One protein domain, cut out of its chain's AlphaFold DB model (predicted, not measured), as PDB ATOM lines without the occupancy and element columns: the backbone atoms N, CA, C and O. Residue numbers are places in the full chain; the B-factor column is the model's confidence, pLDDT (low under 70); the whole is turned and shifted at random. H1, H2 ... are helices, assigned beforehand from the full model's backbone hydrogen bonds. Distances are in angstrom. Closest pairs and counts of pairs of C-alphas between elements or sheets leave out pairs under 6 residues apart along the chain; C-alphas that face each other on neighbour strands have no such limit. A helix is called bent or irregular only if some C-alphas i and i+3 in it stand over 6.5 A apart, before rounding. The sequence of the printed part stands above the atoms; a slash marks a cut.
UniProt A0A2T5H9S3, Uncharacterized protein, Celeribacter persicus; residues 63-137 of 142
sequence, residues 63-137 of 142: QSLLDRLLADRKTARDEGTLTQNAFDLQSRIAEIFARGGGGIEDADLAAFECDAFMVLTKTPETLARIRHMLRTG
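AT A GLANCE: This is residues 63 to 137 of the 142 residues of an uncharacterized protein of Celeribacter persicus (UniProt A0A2T5H9S3). Three helices lie side by side in one open row, with H2, the longest by residues, in the middle, H1 along one side of it and H3 along the other, each running opposite to H2. A fourth helix, H4, follows at the end of H3, makes a corner with it and runs out of the row, about perpendicular to H2 and H3; residues 131 to 137 stick out free. The printed part has 75 residues, with four named helices in the order H1, H2, H3, H4 and no named strand; the class is all helix. The whole is loose, with a radius of gyration of the C-alphas of 14.3 A, and its outline is flat, spanning 40 by 33 by 18 A.

IN THESE COORDINATES: H2 holds residues 84 to 101 and measures 25.5 A from first to last C-alpha. H3, residues 106 to 121, measures 22.3 A. H1, residues 63 to 78, begins at C-alpha 63 (-44.687, 28.965, 47.956) and measures 20.9 A. H1 is irregular, with C-alphas 69 and 72 standing 7.3 A apart, and has a kink of 41 degrees near residue 72. H4, residues 124 to 136, measures 18.0 A and ends at C-alpha 136 (-21.688, -1.612, 37.646).

HOW THE PARTS SIT: H2 touches H1, and the closest C-alphas, those of Leu 66 and Ala 98, are 5.7 A apart. These two helices form a helical hairpin, with a shallow tilt of 11 degrees, opposite ways. H2 also touches H3, with the closest C-alphas, those of Gly 100 and Leu 109, 6.4 A apart. They form a second helical hairpin, with a shallow tilt of 4 degrees, opposite ways. H1 and H3 are apart. H4 is close to H3 but not clearly touching it: the closest C-alphas, those of Thr 121 and Leu 127, are 6.6 A apart, and the lines stand about perpendicular, at 80 degrees. H4 is also close to H2 but not clearly touching it, with the closest C-alphas, those of Asn 85 and Glu 125, 7.5 A apart. H4 and H1 are apart. In H2, H3 and H4 every O i to N i+4 pair is within hydrogen-bond range; in H1 10 of 12 are.

THE WHOLE: The two C-alphas farthest apart, those of Ser 64 and Arg 135, are 40.7 A from each other. The printed part has no cut, and the links H1 to H2, H2 to H3 and H3 to H4 are tight, with 5, 4 and 2 residues between the helices. The mean pLDDT of the printed part is 91.6, and no printed residue is under 70.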
ATOM      1  N   GLN A  63     -43.683  29.424  48.908       92.69
ATOM      2  CA  GLN A  63     -44.687  28.965  47.956       92.69
ATOM      3  C   GLN A  63     -44.338  29.421  46.537       92.69
ATOM      4  O   GLN A  63     -44.327  28.612  45.614       92.69
ATOM      5  N   SER A  64     -43.963  30.690  46.376       93.19
ATOM      6  CA  SER A  64     -43.497  31.252  45.112       93.19
ATOM      7  C   SER A  64     -42.250  30.532  44.600       93.19
ATOM      8  O   SER A  64     -42.164  30.215  43.410       93.19
ATOM      9  N   LEU A  65     -41.300  30.223  45.490       91.88
ATOM     10  CA  LEU A  65     -40.102  29.468  45.135       91.88
ATOM     11  C   LEU A  65     -40.453  28.044  44.689       91.88
ATOM     12  O   LEU A  65     -39.980  27.603  43.642       91.88
ATOM     13  N   LEU A  66     -41.310  27.346  45.434       94.50
ATOM     14  CA  LEU A  66     -41.745  25.994  45.094       94.50
ATOM     15  C   LEU A  66     -42.467  25.955  43.741       94.50
ATOM     16  O   LEU A  66     -42.139  25.129  42.888       94.50
ATOM     17  N   ASP A  67     -43.406  26.875  43.515       94.81
ATOM     18  CA  ASP A  67     -44.144  26.965  42.258       94.81
ATOM     19  C   ASP A  67     -43.212  27.255  41.082       94.81
ATOM     20  O   ASP A  67     -43.321  26.609  40.038       94.81
ATOM     21  N   ARG A  68     -42.233  28.149  41.269       93.75
ATOM     22  CA  ARG A  68     -41.217  28.449  40.256       93.75
ATOM     23  C   ARG A  68     -40.326  27.243  39.955       93.75
ATOM     24  O   ARG A  68     -40.066  26.971  38.788       93.75
ATOM     25  N   LEU A  69     -39.856  26.525  40.977       92.75
ATOM     26  CA  LEU A  69     -38.992  25.351  40.801       92.75
ATOM     27  C   LEU A  69     -39.726  24.178  40.137       92.75
ATOM     28  O   LEU A  69     -39.102  23.381  39.436       92.75
ATOM     29  N   LEU A  70     -41.040  24.073  40.349       96.44
ATOM     30  CA  LEU A  70     -41.848  22.960  39.858       96.44
ATOM     31  C   LEU A  70     -42.582  23.223  38.548       96.44
ATOM     32  O   LEU A  70     -43.012  22.246  37.939       96.44
ATOM     33  N   ALA A  71     -42.733  24.473  38.104       94.75
ATOM     34  CA  ALA A  71     -43.491  24.815  36.898       94.75
ATOM     35  C   ALA A  71     -43.047  23.987  35.677       94.75
ATOM     36  O   ALA A  71     -43.820  23.173  35.171       94.75
ATOM     37  N   ASP A  72     -41.773  24.091  35.291       92.50
ATOM     38  CA  ASP A  72     -41.230  23.373  34.129       92.50
ATOM     39  C   ASP A  72     -41.225  21.850  34.335       92.50
ATOM     40  O   ASP A  72     -41.336  21.073  33.387       92.50
ATOM     41  N   ARG A  73     -41.106  21.390  35.588       94.88
ATOM     42  CA  ARG A  73     -41.069  19.956  35.921       94.88
ATOM     43  C   ARG A  73     -42.446  19.314  35.827       94.88
ATOM     44  O   ARG A  73     -42.542  18.174  35.378       94.88
ATOM     45  N   LYS A  74     -43.496  20.044  36.213       95.25
ATOM     46  CA  LYS A  74     -44.895  19.631  36.035       95.25
ATOM     47  C   LYS A  74     -45.193  19.476  34.546       95.25
ATOM     48  O   LYS A  74     -45.639  18.408  34.145       95.25
ATOM     49  N   THR A  75     -44.826  20.468  33.733       94.88
ATOM     50  CA  THR A  75     -44.962  20.395  32.271       94.88
ATOM     51  C   THR A  75     -44.213  19.195  31.690       94.88
ATOM     52  O   THR A  75     -44.813  18.385  30.994       94.88
ATOM     53  N   ALA A  76     -42.939  19.001  32.047       93.25
ATOM     54  CA  ALA A  76     -42.150  17.869  31.555       93.25
ATOM     55  C   ALA A  76     -42.747  16.500  31.944       93.25
ATOM     56  O   ALA A  76     -42.697  15.546  31.165       93.25
ATOM     57  N   ARG A  77     -43.330  16.387  33.143       95.44
ATOM     58  CA  ARG A  77     -44.040  15.177  33.579       95.44
ATOM     59  C   ARG A  77     -45.299  14.948  32.748       95.44
ATOM     60  O   ARG A  77     -45.523  13.832  32.289       95.44
ATOM     61  N   ASP A  78     -46.099  15.991  32.549       94.38
ATOM     62  CA  ASP A  78     -47.366  15.909  31.817       94.38
ATOM     63  C   ASP A  78     -47.141  15.593  30.325       94.38
ATOM     64  O   ASP A  78     -47.927  14.874  29.713       94.38
ATOM     65  N   GLU A  79     -46.015  16.039  29.764       95.50
ATOM     66  CA  GLU A  79     -45.544  15.696  28.414       95.50
ATOM     67  C   GLU A  79     -44.878  14.309  28.323       95.50
ATOM     68  O   GLU A  79     -44.502  13.865  27.237       95.50
ATOM     69  N   GLY A  80     -44.697  13.613  29.450       91.62
ATOM     70  CA  GLY A  80     -44.059  12.296  29.513       91.62
ATOM     71  C   GLY A  80     -42.537  12.305  29.321       91.62
ATOM     72  O   GLY A  80     -41.928  11.240  29.223       91.62
ATOM     73  N   THR A  81     -41.900  13.481  29.290       92.56
ATOM     74  CA  THR A  81     -40.435  13.619  29.203       92.56
ATOM     75  C   THR A  81     -39.748  13.468  30.564       92.56
ATOM     76  O   THR A  81     -38.543  13.221  30.630       92.56
ATOM     77  N   LEU A  82     -40.514  13.552  31.658       90.50
ATOM     78  CA  LEU A  82     -40.077  13.294  33.026       90.50
ATOM     79  C   LEU A  82     -40.912  12.169  33.654       90.50
ATOM     80  O   LEU A  82     -42.136  12.241  33.719       90.50
ATOM     81  N   THR A  83     -40.250  11.126  34.160       88.81
ATOM     82  CA  THR A  83     -40.941  10.040  34.881       88.81
ATOM     83  C   THR A  83     -41.539  10.533  36.203       88.81
ATOM     84  O   THR A  83     -40.999  11.452  36.824       88.81
ATOM     85  N   GLN A  84     -42.597   9.874  36.689       88.44
ATOM     86  CA  GLN A  84     -43.223  10.214  37.974       88.44
ATOM     87  C   GLN A  84     -42.212  10.205  39.133       88.44
ATOM     88  O   GLN A  84     -42.114  11.177  39.868       88.44
ATOM     89  N   ASN A  85     -41.381   9.166  39.239       85.25
ATOM     90  CA  ASN A  85     -40.373   9.079  40.297       85.25
ATOM     91  C   ASN A  85     -39.304  10.191  40.198       85.25
ATOM     92  O   ASN A  85     -38.824  10.687  41.215       85.25
ATOM     93  N   ALA A  86     -38.925  10.611  38.983       87.19
ATOM     94  CA  ALA A  86     -38.009  11.739  38.812       87.19
ATOM     95  C   ALA A  86     -38.660  13.071  39.219       87.19
ATOM     96  O   ALA A  86     -37.992  13.914  39.818       87.19
ATOM     97  N   PHE A  87     -39.954  13.240  38.940       92.06
ATOM     98  CA  PHE A  87     -40.730  14.381  39.415       92.06
ATOM     99  C   PHE A  87     -40.847  14.394  40.946       92.06
ATOM    100  O   PHE A  87     -40.617  15.434  41.561       92.06
ATOM    101  N   ASP A  88     -41.130  13.250  41.571       90.31
ATOM    102  CA  ASP A  88     -41.247  13.131  43.029       90.31
ATOM    103  C   ASP A  88     -39.921  13.470  43.725       90.31
ATOM    104  O   ASP A  88     -39.896  14.247  44.679       90.31
ATOM    105  N   LEU A  89     -38.798  12.966  43.198       89.69
ATOM    106  CA  LEU A  89     -37.457  13.309  43.675       89.69
ATOM    107  C   LEU A  89     -37.181  14.816  43.576       89.69
ATOM    108  O   LEU A  89     -36.756  15.435  44.550       89.69
ATOM    109  N   GLN A  90     -37.432  15.414  42.408       92.44
ATOM    110  CA  GLN A  90     -37.214  16.847  42.195       92.44
ATOM    111  C   GLN A  90     -38.132  17.704  43.074       92.44
ATOM    112  O   GLN A  90     -37.709  18.758  43.542       92.44
ATOM    113  N   SER A  91     -39.345  17.226  43.359       93.81
ATOM    114  CA  SER A  91     -40.289  17.901  44.251       93.81
ATOM    115  C   SER A  91     -39.814  17.922  45.692       93.81
ATOM    116  O   SER A  91     -39.856  18.978  46.318       93.81
ATOM    117  N   ARG A  92     -39.259  16.817  46.198       93.06
ATOM    118  CA  ARG A  92     -38.660  16.797  47.542       93.06
ATOM    119  C   ARG A  92     -37.477  17.749  47.670       93.06
ATOM    120  O   ARG A  92     -37.372  18.456  48.664       93.06
ATOM    121  N   ILE A  93     -36.622  17.818  46.650       92.25
ATOM    122  CA  ILE A  93     -35.503  18.769  46.627       92.25
ATOM    123  C   ILE A  93     -36.021  20.218  46.615       92.25
ATOM    124  O   ILE A  93     -35.519  21.061  47.355       92.25
ATOM    125  N   ALA A  94     -37.052  20.512  45.819       94.19
ATOM    126  CA  ALA A  94     -37.650  21.844  45.770       94.19
ATOM    127  C   ALA A  94     -38.302  22.251  47.106       94.19
ATOM    128  O   ALA A  94     -38.182  23.405  47.510       94.19
ATOM    129  N   GLU A  95     -38.940  21.315  47.816       93.94
ATOM    130  CA  GLU A  95     -39.504  21.545  49.154       93.94
ATOM    131  C   GLU A  95     -38.428  21.918  50.186       93.94
ATOM    132  O   GLU A  95     -38.652  22.825  50.990       93.94
ATOM    133  N   ILE A  96     -37.262  21.259  50.149       92.75
ATOM    134  CA  ILE A  96     -36.117  21.579  51.021       92.75
ATOM    135  C   ILE A  96     -35.664  23.022  50.782       92.75
ATOM    136  O   ILE A  96     -35.608  23.813  51.723       92.75
ATOM    137  N   PHE A  97     -35.436  23.403  49.520       90.81
ATOM    138  CA  PHE A  97     -35.025  24.769  49.186       90.81
ATOM    139  C   PHE A  97     -36.076  25.818  49.561       90.81
ATOM    140  O   PHE A  97     -35.729  26.869  50.097       90.81
ATOM    141  N   ALA A  98     -37.355  25.533  49.312       92.25
ATOM    142  CA  ALA A  98     -38.456  26.417  49.678       92.25
ATOM    143  C   ALA A  98     -38.499  26.683  51.188       92.25
ATOM    144  O   ALA A  98     -38.628  27.831  51.612       92.25
ATOM    145  N   ARG A  99     -38.345  25.635  52.007       89.38
ATOM    146  CA  ARG A  99     -38.327  25.764  53.469       89.38
ATOM    147  C   ARG A  99     -37.093  26.499  53.973       89.38
ATOM    148  O   ARG A  99     -37.252  27.409  54.785       89.38
ATOM    149  N   GLY A 100     -35.911  26.166  53.455       88.25
ATOM    150  CA  GLY A 100     -34.667  26.869  53.781       88.25
ATOM    151  C   GLY A 100     -34.757  28.368  53.476       88.25
ATOM    152  O   GLY A 100     -34.450  29.193  54.328       88.25
ATOM    153  N   GLY A 101     -35.298  28.737  52.310       85.62
ATOM    154  CA  GLY A 101     -35.524  30.138  51.932       85.62
ATOM    155  C   GLY A 101     -36.568  30.870  52.788       85.62
ATOM    156  O   GLY A 101     -36.482  32.088  52.947       85.62
ATOM    157  N   GLY A 102     -37.515  30.149  53.397       85.94
ATOM    158  CA  GLY A 102     -38.432  30.699  54.406       85.94
ATOM    159  C   GLY A 102     -37.740  31.058  55.727       85.94
ATOM    160  O   GLY A 102     -38.314  31.755  56.566       85.94
ATOM    161  N   GLY A 103     -36.491  30.611  55.887       83.94
ATOM    162  CA  GLY A 103     -35.612  30.783  57.036       83.94
ATOM    163  C   GLY A 103     -36.178  30.202  58.325       83.94
ATOM    164  O   GLY A 103     -36.292  30.876  59.350       83.94
ATOM    165  N   ILE A 104     -36.537  28.929  58.187       88.25
ATOM    166  CA  ILE A 104     -36.464  27.913  59.230       88.25
ATOM    167  C   ILE A 104     -35.044  27.860  59.829       88.25
ATOM    168  O   ILE A 104     -34.079  28.189  59.144       88.25
ATOM    169  N   GLU A 105     -34.923  27.448  61.089       89.50
ATOM    170  CA  GLU A 105     -33.629  27.254  61.752       89.50
ATOM    171  C   GLU A 105     -32.848  26.084  61.129       89.50
ATOM    172  O   GLU A 105     -33.440  25.086  60.707       89.50
ATOM    173  N   ASP A 106     -31.515  26.162  61.137       88.25
ATOM    174  CA  ASP A 106     -30.636  25.165  60.507       88.25
ATOM    175  C   ASP A 106     -30.871  23.740  61.030       88.25
ATOM    176  O   ASP A 106     -30.876  22.777  60.262       88.25
ATOM    177  N   ALA A 107     -31.103  23.587  62.337       93.62
ATOM    178  CA  ALA A 107     -31.352  22.281  62.947       93.62
ATOM    179  C   ALA A 107     -32.666  21.651  62.451       93.62
ATOM    180  O   ALA A 107     -32.725  20.448  62.184       93.62
ATOM    181  N   ASP A 108     -33.703  22.472  62.290       93.06
ATOM    182  CA  ASP A 108     -35.004  22.032  61.797       93.06
ATOM    183  C   ASP A 108     -34.950  21.743  60.287       93.06
ATOM    184  O   ASP A 108     -35.573  20.784  59.817       93.06
ATOM    185  N   LEU A 109     -34.168  22.520  59.525       92.56
ATOM    186  CA  LEU A 109     -33.897  22.237  58.115       92.56
ATOM    187  C   LEU A 109     -33.168  20.902  57.952       92.56
ATOM    188  O   LEU A 109     -33.613  20.067  57.171       92.56
ATOM    189  N   ALA A 110     -32.109  20.664  58.728       94.12
ATOM    190  CA  ALA A 110     -31.337  19.426  58.675       94.12
ATOM    191  C   ALA A 110     -32.190  18.193  59.027       94.12
ATOM    192  O   ALA A 110     -32.085  17.148  58.378       94.12
ATOM    193  N   ALA A 111     -33.074  18.309  60.024       96.25
ATOM    194  CA  ALA A 111     -34.025  17.251  60.358       96.25
ATOM    195  C   ALA A 111     -34.992  16.978  59.192       96.25
ATOM    196  O   ALA A 111     -35.196  15.824  58.809       96.25
ATOM    197  N   PHE A 112     -35.527  18.035  58.576       94.19
ATOM    198  CA  PHE A 112     -36.400  17.917  57.409       94.19
ATOM    199  C   PHE A 112     -35.693  17.280  56.201       94.19
ATOM    200  O   PHE A 112     -36.266  16.414  55.536       94.19
ATOM    201  N   GLU A 113     -34.445  17.664  55.933       94.75
ATOM    202  CA  GLU A 113     -33.609  17.066  54.890       94.75
ATOM    203  C   GLU A 113     -33.388  15.572  55.131       94.75
ATOM    204  O   GLU A 113     -33.534  14.766  54.206       94.75
ATOM    205  N   CYS A 114     -33.097  15.184  56.377       95.50
ATOM    206  CA  CYS A 114     -32.939  13.784  56.757       95.50
ATOM    207  C   CYS A 114     -34.224  12.990  56.509       95.50
ATOM    208  O   CYS A 114     -34.176  11.922  55.897       95.50
ATOM    209  N   ASP A 115     -35.376  13.511  56.926       94.50
ATOM    210  CA  ASP A 115     -36.662  12.851  56.707       94.50
ATOM    211  C   ASP A 115     -36.969  12.689  55.213       94.50
ATOM    212  O   ASP A 115     -37.323  11.595  54.758       94.50
ATOM    213  N   ALA A 116     -36.771  13.748  54.423       91.69
ATOM    214  CA  ALA A 116     -36.960  13.716  52.975       91.69
ATOM    215  C   ALA A 116     -36.037  12.683  52.304       91.69
ATOM    216  O   ALA A 116     -36.490  11.873  51.488       91.69
ATOM    217  N   PHE A 117     -34.760  12.649  52.693       90.81
ATOM    218  CA  PHE A 117     -33.796  11.658  52.222       90.81
ATOM    219  C   PHE A 117     -34.231  10.229  52.580       90.81
ATOM    220  O   PHE A 117     -34.258   9.340  51.723       90.81
ATOM    221  N   MET A 118     -34.643  10.000  53.829       93.00
ATOM    222  CA  MET A 118     -35.073   8.685  54.305       93.00
ATOM    223  C   MET A 118     -36.339   8.186  53.606       93.00
ATOM    224  O   MET A 118     -36.484   6.980  53.408       93.00
ATOM    225  N   VAL A 119     -37.240   9.076  53.189       90.38
ATOM    226  CA  VAL A 119     -38.384   8.709  52.340       90.38
ATOM    227  C   VAL A 119     -37.909   8.248  50.960       90.38
ATOM    228  O   VAL A 119     -38.320   7.183  50.496       90.38
ATOM    229  N   LEU A 120     -37.005   8.997  50.321       86.88
ATOM    230  CA  LEU A 120     -36.508   8.685  48.976       86.88
ATOM    231  C   LEU A 120     -35.716   7.376  48.921       86.88
ATOM    232  O   LEU A 120     -35.847   6.614  47.964       86.88
ATOM    233  N   THR A 121     -34.930   7.073  49.957       89.19
ATOM    234  CA  THR A 121     -34.140   5.829  50.020       89.19
ATOM    235  C   THR A 121     -34.993   4.562  50.067       89.19
ATOM    236  O   THR A 121     -34.503   3.481  49.741       89.19
ATOM    237  N   LYS A 122     -36.272   4.680  50.438       90.19
ATOM    238  CA  LYS A 122     -37.210   3.555  50.528       90.19
ATOM    239  C   LYS A 122     -37.938   3.274  49.214       90.19
ATOM    240  O   LYS A 122     -38.638   2.263  49.139       90.19
ATOM    241  N   THR A 123     -37.800   4.116  48.185       88.19
ATOM    242  CA  THR A 123     -38.492   3.868  46.915       88.19
ATOM    243  C   THR A 123     -37.824   2.722  46.141       88.19
ATOM    244  O   THR A 123     -36.587   2.637  46.096       88.19
ATOM    245  N   PRO A 124     -38.603   1.813  45.521       90.25
ATOM    246  CA  PRO A 124     -38.058   0.707  44.733       90.25
ATOM    247  C   PRO A 124     -37.076   1.160  43.644       90.25
ATOM    248  O   PRO A 124     -36.051   0.515  43.414       90.25
ATOM    249  N   GLU A 125     -37.357   2.290  43.006       87.12
ATOM    250  CA  GLU A 125     -36.562   2.887  41.939       87.12
ATOM    251  C   GLU A 125     -35.218   3.410  42.453       87.12
ATOM    252  O   GLU A 125     -34.182   3.160  41.830       87.12
ATOM    253  N   THR A 126     -35.202   4.094  43.603       87.69
ATOM    254  CA  THR A 126     -33.959   4.553  44.241       87.69
ATOM    255  C   THR A 126     -33.096   3.362  44.641       87.69
ATOM    256  O   THR A 126     -31.907   3.321  44.318       87.69
ATOM    257  N   LEU A 127     -33.695   2.333  45.244       90.88
ATOM    258  CA  LEU A 127     -32.993   1.097  45.593       90.88
ATOM    259  C   LEU A 127     -32.436   0.379  44.356       90.88
ATOM    260  O   LEU A 127     -31.315  -0.137  44.390       90.88
ATOM    261  N   ALA A 128     -33.177   0.364  43.245       90.62
ATOM    262  CA  ALA A 128     -32.710  -0.200  41.983       90.62
ATOM    263  C   ALA A 128     -31.514   0.579  41.415       90.62
ATOM    264  O   ALA A 128     -30.535  -0.039  40.988       90.62
ATOM    265  N   ARG A 129     -31.553   1.920  41.461       88.62
ATOM    266  CA  ARG A 129     -30.437   2.790  41.053       88.62
ATOM    267  C   ARG A 129     -29.195   2.543  41.906       88.62
ATOM    268  O   ARG A 129     -28.130   2.307  41.339       88.62
ATOM    269  N   ILE A 130     -29.335   2.517  43.233       90.25
ATOM    270  CA  ILE A 130     -28.234   2.240  44.169       90.25
ATOM    271  C   ILE A 130     -27.631   0.863  43.882       90.25
ATOM    272  O   ILE A 130     -26.429   0.750  43.652       90.25
ATOM    273  N   ARG A 131     -28.459  -0.188  43.810       93.00
ATOM    274  CA  ARG A 131     -27.995  -1.558  43.534       93.00
ATOM    275  C   ARG A 131     -27.277  -1.659  42.189       93.00
ATOM    276  O   ARG A 131     -26.253  -2.329  42.082       93.00
ATOM    277  N   HIS A 132     -27.806  -1.007  41.156       92.31
ATOM    278  CA  HIS A 132     -27.182  -0.993  39.840       92.31
ATOM    279  C   HIS A 132     -25.831  -0.272  39.859       92.31
ATOM    280  O   HIS A 132     -24.862  -0.797  39.311       92.31
ATOM    281  N   MET A 133     -25.759   0.891  40.505       91.56
ATOM    282  CA  MET A 133     -24.537   1.682  40.609       91.56
ATOM    283  C   MET A 133     -23.456   0.939  41.395       91.56
ATOM    284  O   MET A 133     -22.335   0.836  40.910       91.56
ATOM    285  N   LEU A 134     -23.804   0.321  42.527       93.56
ATOM    286  CA  LEU A 134     -22.877  -0.511  43.304       93.56
ATOM    287  C   LEU A 134     -22.338  -1.699  42.495       93.56
ATOM    288  O   LEU A 134     -21.172  -2.055  42.616       93.56
ATOM    289  N   ARG A 135     -23.172  -2.308  41.645       93.38
ATOM    290  CA  ARG A 135     -22.769  -3.459  40.826       93.38
ATOM    291  C   ARG A 135     -21.922  -3.076  39.614       93.38
ATOM    292  O   ARG A 135     -21.079  -3.855  39.191       93.38
ATOM    293  N   THR A 136     -22.216  -1.941  38.984       92.44
ATOM    294  CA  THR A 136     -21.688  -1.612  37.646       92.44
ATOM    295  C   THR A 136     -20.729  -0.428  37.631       92.44
ATOM    296  O   THR A 136     -20.084  -0.191  36.610       92.44
ATOM    297  N   GLY A 137     -20.675   0.349  38.715       89.44
ATOM    298  CA  GLY A 137     -19.999   1.645  38.767       89.44
ATOM    299  C   GLY A 137     -20.636   2.711  37.869       89.44
ATOM    300  O   GLY A 137     -20.042   3.767  37.669       89.44
TER     301      GLY A 137